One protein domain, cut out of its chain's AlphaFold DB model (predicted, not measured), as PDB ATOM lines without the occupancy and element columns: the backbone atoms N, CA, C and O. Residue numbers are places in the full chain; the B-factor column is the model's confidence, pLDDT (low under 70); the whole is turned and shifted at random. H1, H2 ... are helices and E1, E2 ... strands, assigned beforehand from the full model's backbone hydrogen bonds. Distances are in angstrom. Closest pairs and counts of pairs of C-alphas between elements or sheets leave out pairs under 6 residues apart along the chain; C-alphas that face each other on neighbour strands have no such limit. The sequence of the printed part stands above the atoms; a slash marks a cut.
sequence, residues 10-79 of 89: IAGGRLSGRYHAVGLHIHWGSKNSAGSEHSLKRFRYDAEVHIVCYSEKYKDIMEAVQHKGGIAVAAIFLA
ATOM      1  N   ILE A  10     203.318 161.277 212.797       97.62
ATOM      2  CA  ILE A  10     203.760 162.125 213.907       97.62
ATOM      3  C   ILE A  10     205.219 162.546 213.687       97.62
ATOM      4  O   ILE A  10     205.985 161.831 213.037       97.62
ATOM      5  N   ALA A  11     205.600 163.714 214.196       97.75
ATOM      6  CA  ALA A  11     206.956 164.256 214.113       97.75
ATOM      7  C   ALA A  11     207.216 165.239 215.270       97.75
ATOM      8  O   ALA A  11     206.276 165.697 215.919       97.75
ATOM      9  N   GLY A  12     208.485 165.584 215.507       97.12
ATOM     10  CA  GLY A  12     208.898 166.509 216.569       97.12
ATOM     11  C   GLY A  12     209.100 165.842 217.937       97.12
ATOM     12  O   GLY A  12     209.222 164.621 218.046       97.12
ATOM     13  N   GLY A  13     209.181 166.647 219.001       95.06
ATOM     14  CA  GLY A  13     209.458 166.156 220.355       95.06
ATOM     15  C   GLY A  13     210.807 165.433 220.440       95.06
ATOM     16  O   GLY A  13     211.844 166.013 220.135       95.06
ATOM     17  N   ARG A  14     210.796 164.158 220.851       94.81
ATOM     18  CA  ARG A  14     211.996 163.296 220.920       94.81
ATOM     19  C   ARG A  14     212.184 162.401 219.684       94.81
ATOM     20  O   ARG A  14     213.041 161.520 219.704       94.81
ATOM     21  N   LEU A  15     211.371 162.577 218.641       97.19
ATOM     22  CA  LEU A  15     211.420 161.755 217.432       97.19
ATOM     23  C   LEU A  15     212.498 162.257 216.467       97.19
ATOM     24  O   LEU A  15     212.666 163.457 216.271       97.19
ATOM     25  N   SER A  16     213.204 161.324 215.827       94.25
ATOM     26  CA  SER A  16     214.314 161.625 214.904       94.25
ATOM     27  C   SER A  16     213.892 161.881 213.447       94.25
ATOM     28  O   SER A  16     214.750 161.934 212.568       94.25
ATOM     29  N   GLY A  17     212.586 161.977 213.178       97.00
ATOM     30  CA  GLY A  17     211.995 162.090 211.839       97.00
ATOM     31  C   GLY A  17     210.474 161.915 211.876       97.00
ATOM     32  O   GLY A  17     209.874 161.988 212.956       97.00
ATOM     33  N   ARG A  18     209.848 161.678 210.716       98.31
ATOM     34  CA  ARG A  18     208.419 161.340 210.632       98.31
ATOM     35  C   ARG A  18     208.193 159.858 210.909       98.31
ATOM     36  O   ARG A  18     208.954 159.003 210.459       98.31
ATOM     37  N   TYR A  19     207.113 159.570 211.626       98.50
ATOM     38  CA  TYR A  19     206.661 158.214 211.911       98.50
ATOM     39  C   TYR A  19     205.235 158.037 211.392       98.50
ATOM     40  O   TYR A  19     204.315 158.685 211.891       98.50
ATOM     41  N   HIS A  20     205.053 157.178 210.395       97.38
ATOM     42  CA  HIS A  20     203.788 156.950 209.710       97.38
ATOM     43  C   HIS A  20     202.874 156.019 210.504       97.38
ATOM     44  O   HIS A  20     203.279 154.921 210.882       97.38
ATOM     45  N   ALA A  21     201.631 156.448 210.726       96.75
ATOM     46  CA  ALA A  21     200.623 155.670 211.430       96.75
ATOM     47  C   ALA A  21     200.188 154.460 210.594       96.75
ATOM     48  O   ALA A  21     199.872 154.590 209.407       96.75
ATOM     49  N   VAL A  22     200.148 153.290 211.227       95.88
ATOM     50  CA  VAL A  22     199.787 152.012 210.586       95.88
ATOM     51  C   VAL A  22     198.624 151.308 211.256       95.88
ATOM     52  O   VAL A  22     197.933 150.528 210.608       95.88
ATOM     53  N   GLY A  23     198.372 151.596 212.529       94.94
ATOM     54  CA  GLY A  23     197.292 150.960 213.257       94.94
ATOM     55  C   GLY A  23     196.947 151.694 214.537       94.94
ATOM     56  O   GLY A  23     197.711 152.520 215.036       94.94
ATOM     57  N   LEU A  24     195.773 151.360 215.050       96.19
ATOM     58  CA  LEU A  24     195.286 151.784 216.346       96.19
ATOM     59  C   LEU A  24     194.689 150.567 217.043       96.19
ATOM     60  O   LEU A  24     193.999 149.772 216.405       96.19
ATOM     61  N   HIS A  25     194.929 150.443 218.340       97.69
ATOM     62  CA  HIS A  25     194.193 149.526 219.203       97.69
ATOM     63  C   HIS A  25     193.943 150.184 220.559       97.69
ATOM     64  O   HIS A  25     194.526 151.222 220.878       97.69
ATOM     65  N   ILE A  26     193.019 149.608 221.320       97.50
ATOM     66  CA  ILE A  26     192.588 150.136 222.611       97.50
ATOM     67  C   ILE A  26     192.732 149.020 223.636       97.50
ATOM     68  O   ILE A  26     192.289 147.901 223.386       97.50
ATOM     69  N   HIS A  27     193.315 149.350 224.781       97.38
ATOM     70  CA  HIS A  27     193.274 148.534 225.989       97.38
ATOM     71  C   HIS A  27     192.216 149.111 226.917       97.38
ATOM     72  O   HIS A  27     192.194 150.319 227.145       97.38
ATOM     73  N   TRP A  28     191.314 148.276 227.424       96.38
ATOM     74  CA  TRP A  28     190.259 148.701 228.341       96.38
ATOM     75  C   TRP A  28     190.027 147.660 229.432       96.38
ATOM     76  O   TRP A  28     190.386 146.489 229.300       96.38
ATOM     77  N   GLY A  29     189.437 148.116 230.532       90.38
ATOM     78  CA  GLY A  29     189.168 147.297 231.702       90.38
ATOM     79  C   GLY A  29     187.793 146.641 231.645       90.38
ATOM     80  O   GLY A  29     186.913 147.024 230.877       90.38
ATOM     81  N   SER A  30     187.579 145.654 232.510       87.75
ATOM     82  CA  SER A  30     186.225 145.204 232.834       87.75
ATOM     83  C   SER A  30     185.442 146.312 233.556       87.75
ATOM     84  O   SER A  30     186.034 147.263 234.060       87.75
ATOM     85  N   LYS A  31     184.118 146.160 233.705       80.81
ATOM     86  CA  LYS A  31     183.246 147.136 234.397       80.81
ATOM     87  C   LYS A  31     183.778 147.604 235.765       80.81
ATOM     88  O   LYS A  31     183.515 148.731 236.165       80.81
ATOM     89  N   ASN A  32     184.505 146.737 236.475       80.62
ATOM     90  CA  ASN A  32     184.979 146.980 237.838       80.62
ATOM     91  C   ASN A  32     186.509 147.118 237.935       80.62
ATOM     92  O   ASN A  32     187.053 147.064 239.037       80.62
ATOM     93  N   SER A  33     187.224 147.247 236.814       84.25
ATOM     94  CA  SER A  33     188.685 147.360 236.808       84.25
ATOM     95  C   SER A  33     189.146 148.482 235.890       84.25
ATOM     96  O   SER A  33     188.589 148.669 234.816       84.25
ATOM     97  N   ALA A  34     190.232 149.159 236.260       87.62
ATOM     98  CA  ALA A  34     190.909 150.070 235.344       87.62
ATOM     99  C   ALA A  34     191.439 149.323 234.102       87.62
ATOM    100  O   ALA A  34     191.681 148.112 234.159       87.62
ATOM    101  N   GLY A  35     191.621 150.048 232.998       93.50
ATOM    102  CA  GLY A  35     191.956 149.479 231.693       93.50
ATOM    103  C   GLY A  35     193.236 149.976 231.046       93.50
ATOM    104  O   GLY A  35     193.763 149.286 230.179       93.50
ATOM    105  N   SER A  36     193.756 151.137 231.450       96.50
ATOM    106  CA  SER A  36     195.014 151.631 230.893       96.50
ATOM    107  C   SER A  36     196.192 150.735 231.285       96.50
ATOM    108  O   SER A  36     196.287 150.260 232.424       96.50
ATOM    109  N   GLU A  37     197.119 150.527 230.351       95.62
ATOM    110  CA  GLU A  37     198.346 149.774 230.615       95.62
ATOM    111  C   GLU A  37     199.313 150.621 231.447       95.62
ATOM    112  O   GLU A  37     199.785 150.198 232.517       95.62
ATOM    113  N   HIS A  38     199.554 151.855 230.991       96.69
ATOM    114  CA  HIS A  38     200.338 152.843 231.711       96.69
ATOM    115  C   HIS A  38     199.558 153.384 232.912       96.69
ATOM    116  O   HIS A  38     198.326 153.370 232.967       96.69
ATOM    117  N   SER A  39     200.302 153.891 233.895       95.56
ATOM    118  CA  SER A  39     199.737 154.584 235.053       95.56
ATOM    119  C   SER A  39     200.341 155.975 235.187       95.56
ATOM    120  O   SER A  39     201.541 156.165 234.982       95.56
ATOM    121  N   LEU A  40     199.516 156.948 235.568       93.12
ATOM    122  CA  LEU A  40     199.960 158.291 235.913       93.12
ATOM    123  C   LEU A  40     199.846 158.453 237.426       93.12
ATOM    124  O   LEU A  40     198.759 158.352 237.985       93.12
ATOM    125  N   LYS A  41     200.973 158.673 238.111       93.31
ATOM    126  CA  LYS A  41     201.015 158.781 239.584       93.31
ATOM    127  C   LYS A  41     200.324 157.597 240.292       93.31
ATOM    128  O   LYS A  41     199.634 157.788 241.286       93.31
ATOM    129  N   ARG A  42     200.536 156.373 239.784       91.06
ATOM    130  CA  ARG A  42     199.924 155.109 240.255       91.06
ATOM    131  C   ARG A  42     198.421 154.959 239.980       91.06
ATOM    132  O   ARG A  42     197.858 153.934 240.347       91.06
ATOM    133  N   PHE A  43     197.784 155.917 239.306       90.00
ATOM    134  CA  PHE A  43     196.402 155.797 238.849       90.00
ATOM    135  C   PHE A  43     196.349 155.231 237.426       90.00
ATOM    136  O   PHE A  43     197.129 155.647 236.564       90.00
ATOM    137  N   ARG A  44     195.435 154.287 237.187       93.81
ATOM    138  CA  ARG A  44     195.113 153.759 235.855       93.81
ATOM    139  C   ARG A  44     193.747 154.279 235.423       93.81
ATOM    140  O   ARG A  44     192.827 154.316 236.233       93.81
ATOM    141  N   TYR A  45     193.651 154.663 234.159       94.38
ATOM    142  CA  TYR A  45     192.443 155.173 233.517       94.38
ATOM    143  C   TYR A  45     191.567 154.028 232.993       94.38
ATOM    144  O   TYR A  45     191.990 152.868 232.981       94.38
ATOM    145  N   ASP A  46     190.345 154.341 232.561       94.50
ATOM    146  CA  ASP A  46     189.362 153.346 232.108       94.50
ATOM    147  C   ASP A  46     189.798 152.637 230.820       94.50
ATOM    148  O   ASP A  46     189.541 151.444 230.647       94.50
ATOM    149  N   ALA A  47     190.508 153.351 229.943       95.88
ATOM    150  CA  ALA A  47     191.128 152.786 228.753       95.88
ATOM    151  C   ALA A  47     192.373 153.573 228.306       95.88
ATOM    152  O   ALA A  47     192.633 154.696 228.751       95.88
ATOM    153  N   GLU A  48     193.141 152.975 227.402       98.38
ATOM    154  CA  GLU A  48     194.297 153.578 226.748       98.38
ATOM    155  C   GLU A  48     194.307 153.241 225.256       98.38
ATOM    156  O   GLU A  48     194.200 152.081 224.863       98.38
ATOM    157  N   VAL A  49     194.443 154.265 224.418       98.19
ATOM    158  CA  VAL A  49     194.586 154.119 222.967       98.19
ATOM    159  C   VAL A  49     196.063 154.099 222.612       98.19
ATOM    160  O   VAL A  49     196.795 155.008 223.003       98.19
ATOM    161  N   HIS A  50     196.478 153.128 221.805       98.56
ATOM    162  CA  HIS A  50     197.796 153.087 221.176       98.56
ATOM    163  C   HIS A  50     197.666 153.351 219.682       98.56
ATOM    164  O   HIS A  50     197.101 152.537 218.952       98.56
ATOM    165  N   ILE A  51     198.227 154.466 219.212       98.19
ATOM    166  CA  ILE A  51     198.443 154.718 217.781       98.19
ATOM    167  C   ILE A  51     199.863 154.273 217.448       98.19
ATOM    168  O   ILE A  51     200.834 154.882 217.904       98.19
ATOM    169  N   VAL A  52     199.979 153.208 216.661       98.00
ATOM    170  CA  VAL A  52     201.258 152.606 216.282       98.00
ATOM    171  C   VAL A  52     201.767 153.266 215.008       98.00
ATOM    172  O   VAL A  52     201.071 153.288 213.987       98.00
ATOM    173  N   CYS A  53     202.998 153.774 215.062       98.31
ATOM    174  CA  CYS A  53     203.668 154.424 213.948       98.31
ATOM    175  C   CYS A  53     205.062 153.827 213.710       98.31
ATOM    176  O   CYS A  53     205.761 153.482 214.663       98.31
ATOM    177  N   TYR A  54     205.512 153.776 212.454       98.25
ATOM    178  CA  TYR A  54     206.873 153.355 212.099       98.25
ATOM    179  C   TYR A  54     207.660 154.486 211.435       98.25
ATOM    180  O   TYR A  54     207.090 155.327 210.744       98.25
ATOM    181  N   SER A  55     208.969 154.519 211.664       98.25
ATOM    182  CA  SER A  55     209.878 155.538 211.135       98.25
ATOM    183  C   SER A  55     209.937 155.490 209.609       98.25
ATOM    184  O   SER A  55     210.152 154.425 209.035       98.25
ATOM    185  N   GLU A  56     209.854 156.654 208.961       97.56
ATOM    186  CA  GLU A  56     209.987 156.801 207.501       97.56
ATOM    187  C   GLU A  56     211.348 156.338 206.946       97.56
ATOM    188  O   GLU A  56     211.519 156.229 205.736       97.56
ATOM    189  N   LYS A  57     212.326 156.080 207.826       97.88
ATOM    190  CA  LYS A  57     213.650 155.550 207.466       97.88
ATOM    191  C   LYS A  57     213.602 154.113 206.942       97.88
ATOM    192  O   LYS A  57     214.560 153.691 206.307       97.88
ATOM    193  N   TYR A  58     212.533 153.380 207.243       97.94
ATOM    194  CA  TYR A  58     212.360 151.979 206.873       97.94
ATOM    195  C   TYR A  58     211.232 151.837 205.856       97.94
ATOM    196  O   TYR A  58     210.301 152.648 205.821       97.94
ATOM    197  N   LYS A  59     211.304 150.792 205.034       96.69
ATOM    198  CA  LYS A  59     210.348 150.521 203.959       96.69
ATOM    199  C   LYS A  59     208.934 150.304 204.491       96.69
ATOM    200  O   LYS A  59     207.968 150.808 203.920       96.69
ATOM    201  N   ASP A  60     208.817 149.544 205.571       96.12
ATOM    202  CA  ASP A  60     207.550 149.171 206.187       96.12
ATOM    203  C   ASP A  60     207.727 148.880 207.686       96.12
ATOM    204  O   ASP A  60     208.833 148.915 208.235       96.12
ATOM    205  N   ILE A  61     206.612 148.605 208.368       97.12
ATOM    206  CA  ILE A  61     206.632 148.256 209.791       97.12
ATOM    207  C   ILE A  61     207.420 146.965 210.069       97.12
ATOM    208  O   ILE A  61     208.032 146.865 211.129       97.12
ATOM    209  N   MET A  62     207.447 146.000 209.143       97.94
ATOM    210  CA  MET A  62     208.119 144.709 209.349       97.94
ATOM    211  C   MET A  62     209.639 144.853 209.374       97.94
ATOM    212  O   MET A  62     210.314 144.129 210.106       97.94
ATOM    213  N   GLU A  63     210.178 145.796 208.607       98.38
ATOM    214  CA  GLU A  63     211.571 146.215 208.731       98.38
ATOM    215  C   GLU A  63     211.768 147.052 210.003       98.38
ATOM    216  O   GLU A  63     212.627 146.747 210.827       98.38
ATOM    217  N   ALA A  64     210.927 148.067 210.227       98.19
ATOM    218  CA  ALA A  64     211.103 149.013 211.327       98.19
ATOM    219  C   ALA A  64     211.110 148.363 212.723       98.19
ATOM    220  O   ALA A  64     211.880 148.788 213.587       98.19
ATOM    221  N   VAL A  65     210.292 147.328 212.960       97.88
ATOM    222  CA  VAL A  65     210.255 146.601 214.248       97.88
ATOM    223  C   VAL A  65     211.578 145.914 214.600       97.88
ATOM    224  O   VAL A  65     211.823 145.637 215.772       97.88
ATOM    225  N   GLN A  66     212.449 145.668 213.619       98.31
ATOM    226  CA  GLN A  66     213.754 145.035 213.832       98.31
ATOM    227  C   GLN A  66     214.814 146.032 214.320       98.31
ATOM    228  O   GLN A  66     215.914 145.636 214.708       98.31
ATOM    229  N   HIS A  67     214.495 147.330 214.336       97.88
ATOM    230  CA  HIS A  67     215.438 148.384 214.674       97.88
ATOM    231  C   HIS A  67     215.008 149.184 215.900       97.88
ATOM    232  O   HIS A  67     213.866 149.627 216.051       97.88
ATOM    233  N   LYS A  68     215.977 149.463 216.777       96.88
ATOM    234  CA  LYS A  68     215.767 150.343 217.928       96.88
ATOM    235  C   LYS A  68     215.348 151.736 217.452       96.88
ATOM    236  O   LYS A  68     216.069 152.387 216.703       96.88
ATOM    237  N   GLY A  69     214.198 152.204 217.933       96.38
ATOM    238  CA  GLY A  69     213.627 153.490 217.526       96.38
ATOM    239  C   GLY A  69     212.931 153.467 216.162       96.38
ATOM    240  O   GLY A  69     212.566 154.532 215.665       96.38
ATOM    241  N   GLY A  70     212.727 152.287 215.564       98.00
ATOM    242  CA  GLY A  70     211.932 152.139 214.347       98.00
ATOM    243  C   GLY A  70     210.432 152.296 214.576       98.00
ATOM    244  O   GLY A  70     209.728 152.692 213.654       98.00
ATOM    245  N   ILE A  71     209.955 152.103 215.808       98.25
ATOM    246  CA  ILE A  71     208.550 152.269 216.193       98.25
ATOM    247  C   ILE A  71     208.397 153.421 217.183       98.25
ATOM    248  O   ILE A  71     209.216 153.596 218.087       98.25
ATOM    249  N   ALA A  72     207.317 154.178 217.019       98.12
ATOM    250  CA  ALA A  72     206.810 155.122 218.002       98.12
ATOM    251  C   ALA A  72     205.331 154.814 218.261       98.12
ATOM    252  O   ALA A  72     204.572 154.589 217.319       98.12
ATOM    253  N   VAL A  73     204.922 154.817 219.530       97.94
ATOM    254  CA  VAL A  73     203.522 154.630 219.927       97.94
ATOM    255  C   VAL A  73     203.051 155.891 220.635       97.94
ATOM    256  O   VAL A  73     203.646 156.297 221.634       97.94
ATOM    257  N   ALA A  74     202.002 156.524 220.111       97.75
ATOM    258  CA  ALA A  74     201.312 157.588 220.831       97.75
ATOM    259  C   ALA A  74     200.240 156.955 221.726       97.75
ATOM    260  O   ALA A  74     199.313 156.320 221.220       97.75
ATOM    261  N   ALA A  75     200.396 157.123 223.040       97.69
ATOM    262  CA  ALA A  75     199.472 156.631 224.054       97.69
ATOM    263  C   ALA A  75     198.544 157.758 224.529       97.69
ATOM    264  O   ALA A  75     199.012 158.848 224.869       97.69
ATOM    265  N   ILE A  76     197.235 157.503 224.549       97.62
ATOM    266  CA  ILE A  76     196.211 158.465 224.981       97.62
ATOM    267  C   ILE A  76     195.344 157.800 226.049       97.62
ATOM    268  O   ILE A  76     194.741 156.760 225.791       97.62
ATOM    269  N   PHE A  77     195.259 158.406 227.234       97.06
ATOM    270  CA  PHE A  77     194.350 157.953 228.287       97.06
ATOM    271  C   PHE A  77     192.908 158.373 227.998       97.06
ATOM    272  O   PHE A  77     192.659 159.504 227.577       97.06
ATOM    273  N   LEU A  78     191.966 157.477 228.283       94.56
ATOM    274  CA  LEU A  78     190.532 157.730 228.220       94.56
ATOM    275  C   LEU A  78     189.923 157.555 229.613       94.56
ATOM    276  O   LEU A  78     190.106 156.515 230.245       94.56
ATOM    277  N   ALA A  79     189.196 158.574 230.066       90.88
ATOM    278  CA  ALA A  79     188.348 158.508 231.249       90.88
ATOM    279  C   ALA A  79     186.886 158.419 230.802       90.88
ATOM    280  O   ALA A  79     186.463 159.197 229.944       90.88
TER     281      ALA A  79
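Overview. This is residues 10 to 79 of the 89 residues of the protein "Carbonic anhydrase" of Drosophila yakuba (UniProt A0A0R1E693). A long, narrow, twisted ribbon of three strands has the short helix H1 over one end and a long unnamed loop, residues 29 to 46, at the other. There are 70 printed residues, with named elements in the order E1, E2, H1, E3; the sheet, E1 - E2 - E3, is antiparallel. The class is mostly strand, with under half of the residues in named elements. The whole is loose, radius of gyration of the C-alphas 14.1 A, spanning 42 by 22 by 17 A.

Arrangement. Start at E1, residues 19 to 28, which bends by 69 degrees at residue 22. It forms a hairpin with E2, residues 47 to 55, antiparallel at 161 degrees; find N 27 and O 48 within hydrogen-bond range, 2.9 A. H1, residues 61 to 64, is on the sheet, height 8.0 A, only just over E2 with 3 C-alphas; the closest C-alphas, of Tyr 54 and Ile 61, are 5.6 A apart. H1 is too short for an O i to N i+4 pair. E3, residues 71 to 78, is antiparallel to E2 at 161 degrees, with N 74 and O 51 within range, 3.0 A.

Along the chain. Find C-alpha 19 at (206.661, 158.214, 211.911), where E1 begins its 25.1 A. E2 measures 25.9 A, H1 4.8 A, and E3 22.3 A, to C-alpha 78 at (190.532, 157.730, 228.220).

Size, cuts and confidence. The C-alphas farthest apart, of Asn 32 and Lys 57, are 42.6 A apart. The printed part has no cut; E1 to E2 is a long link. No printed residue is under 70 in pLDDT.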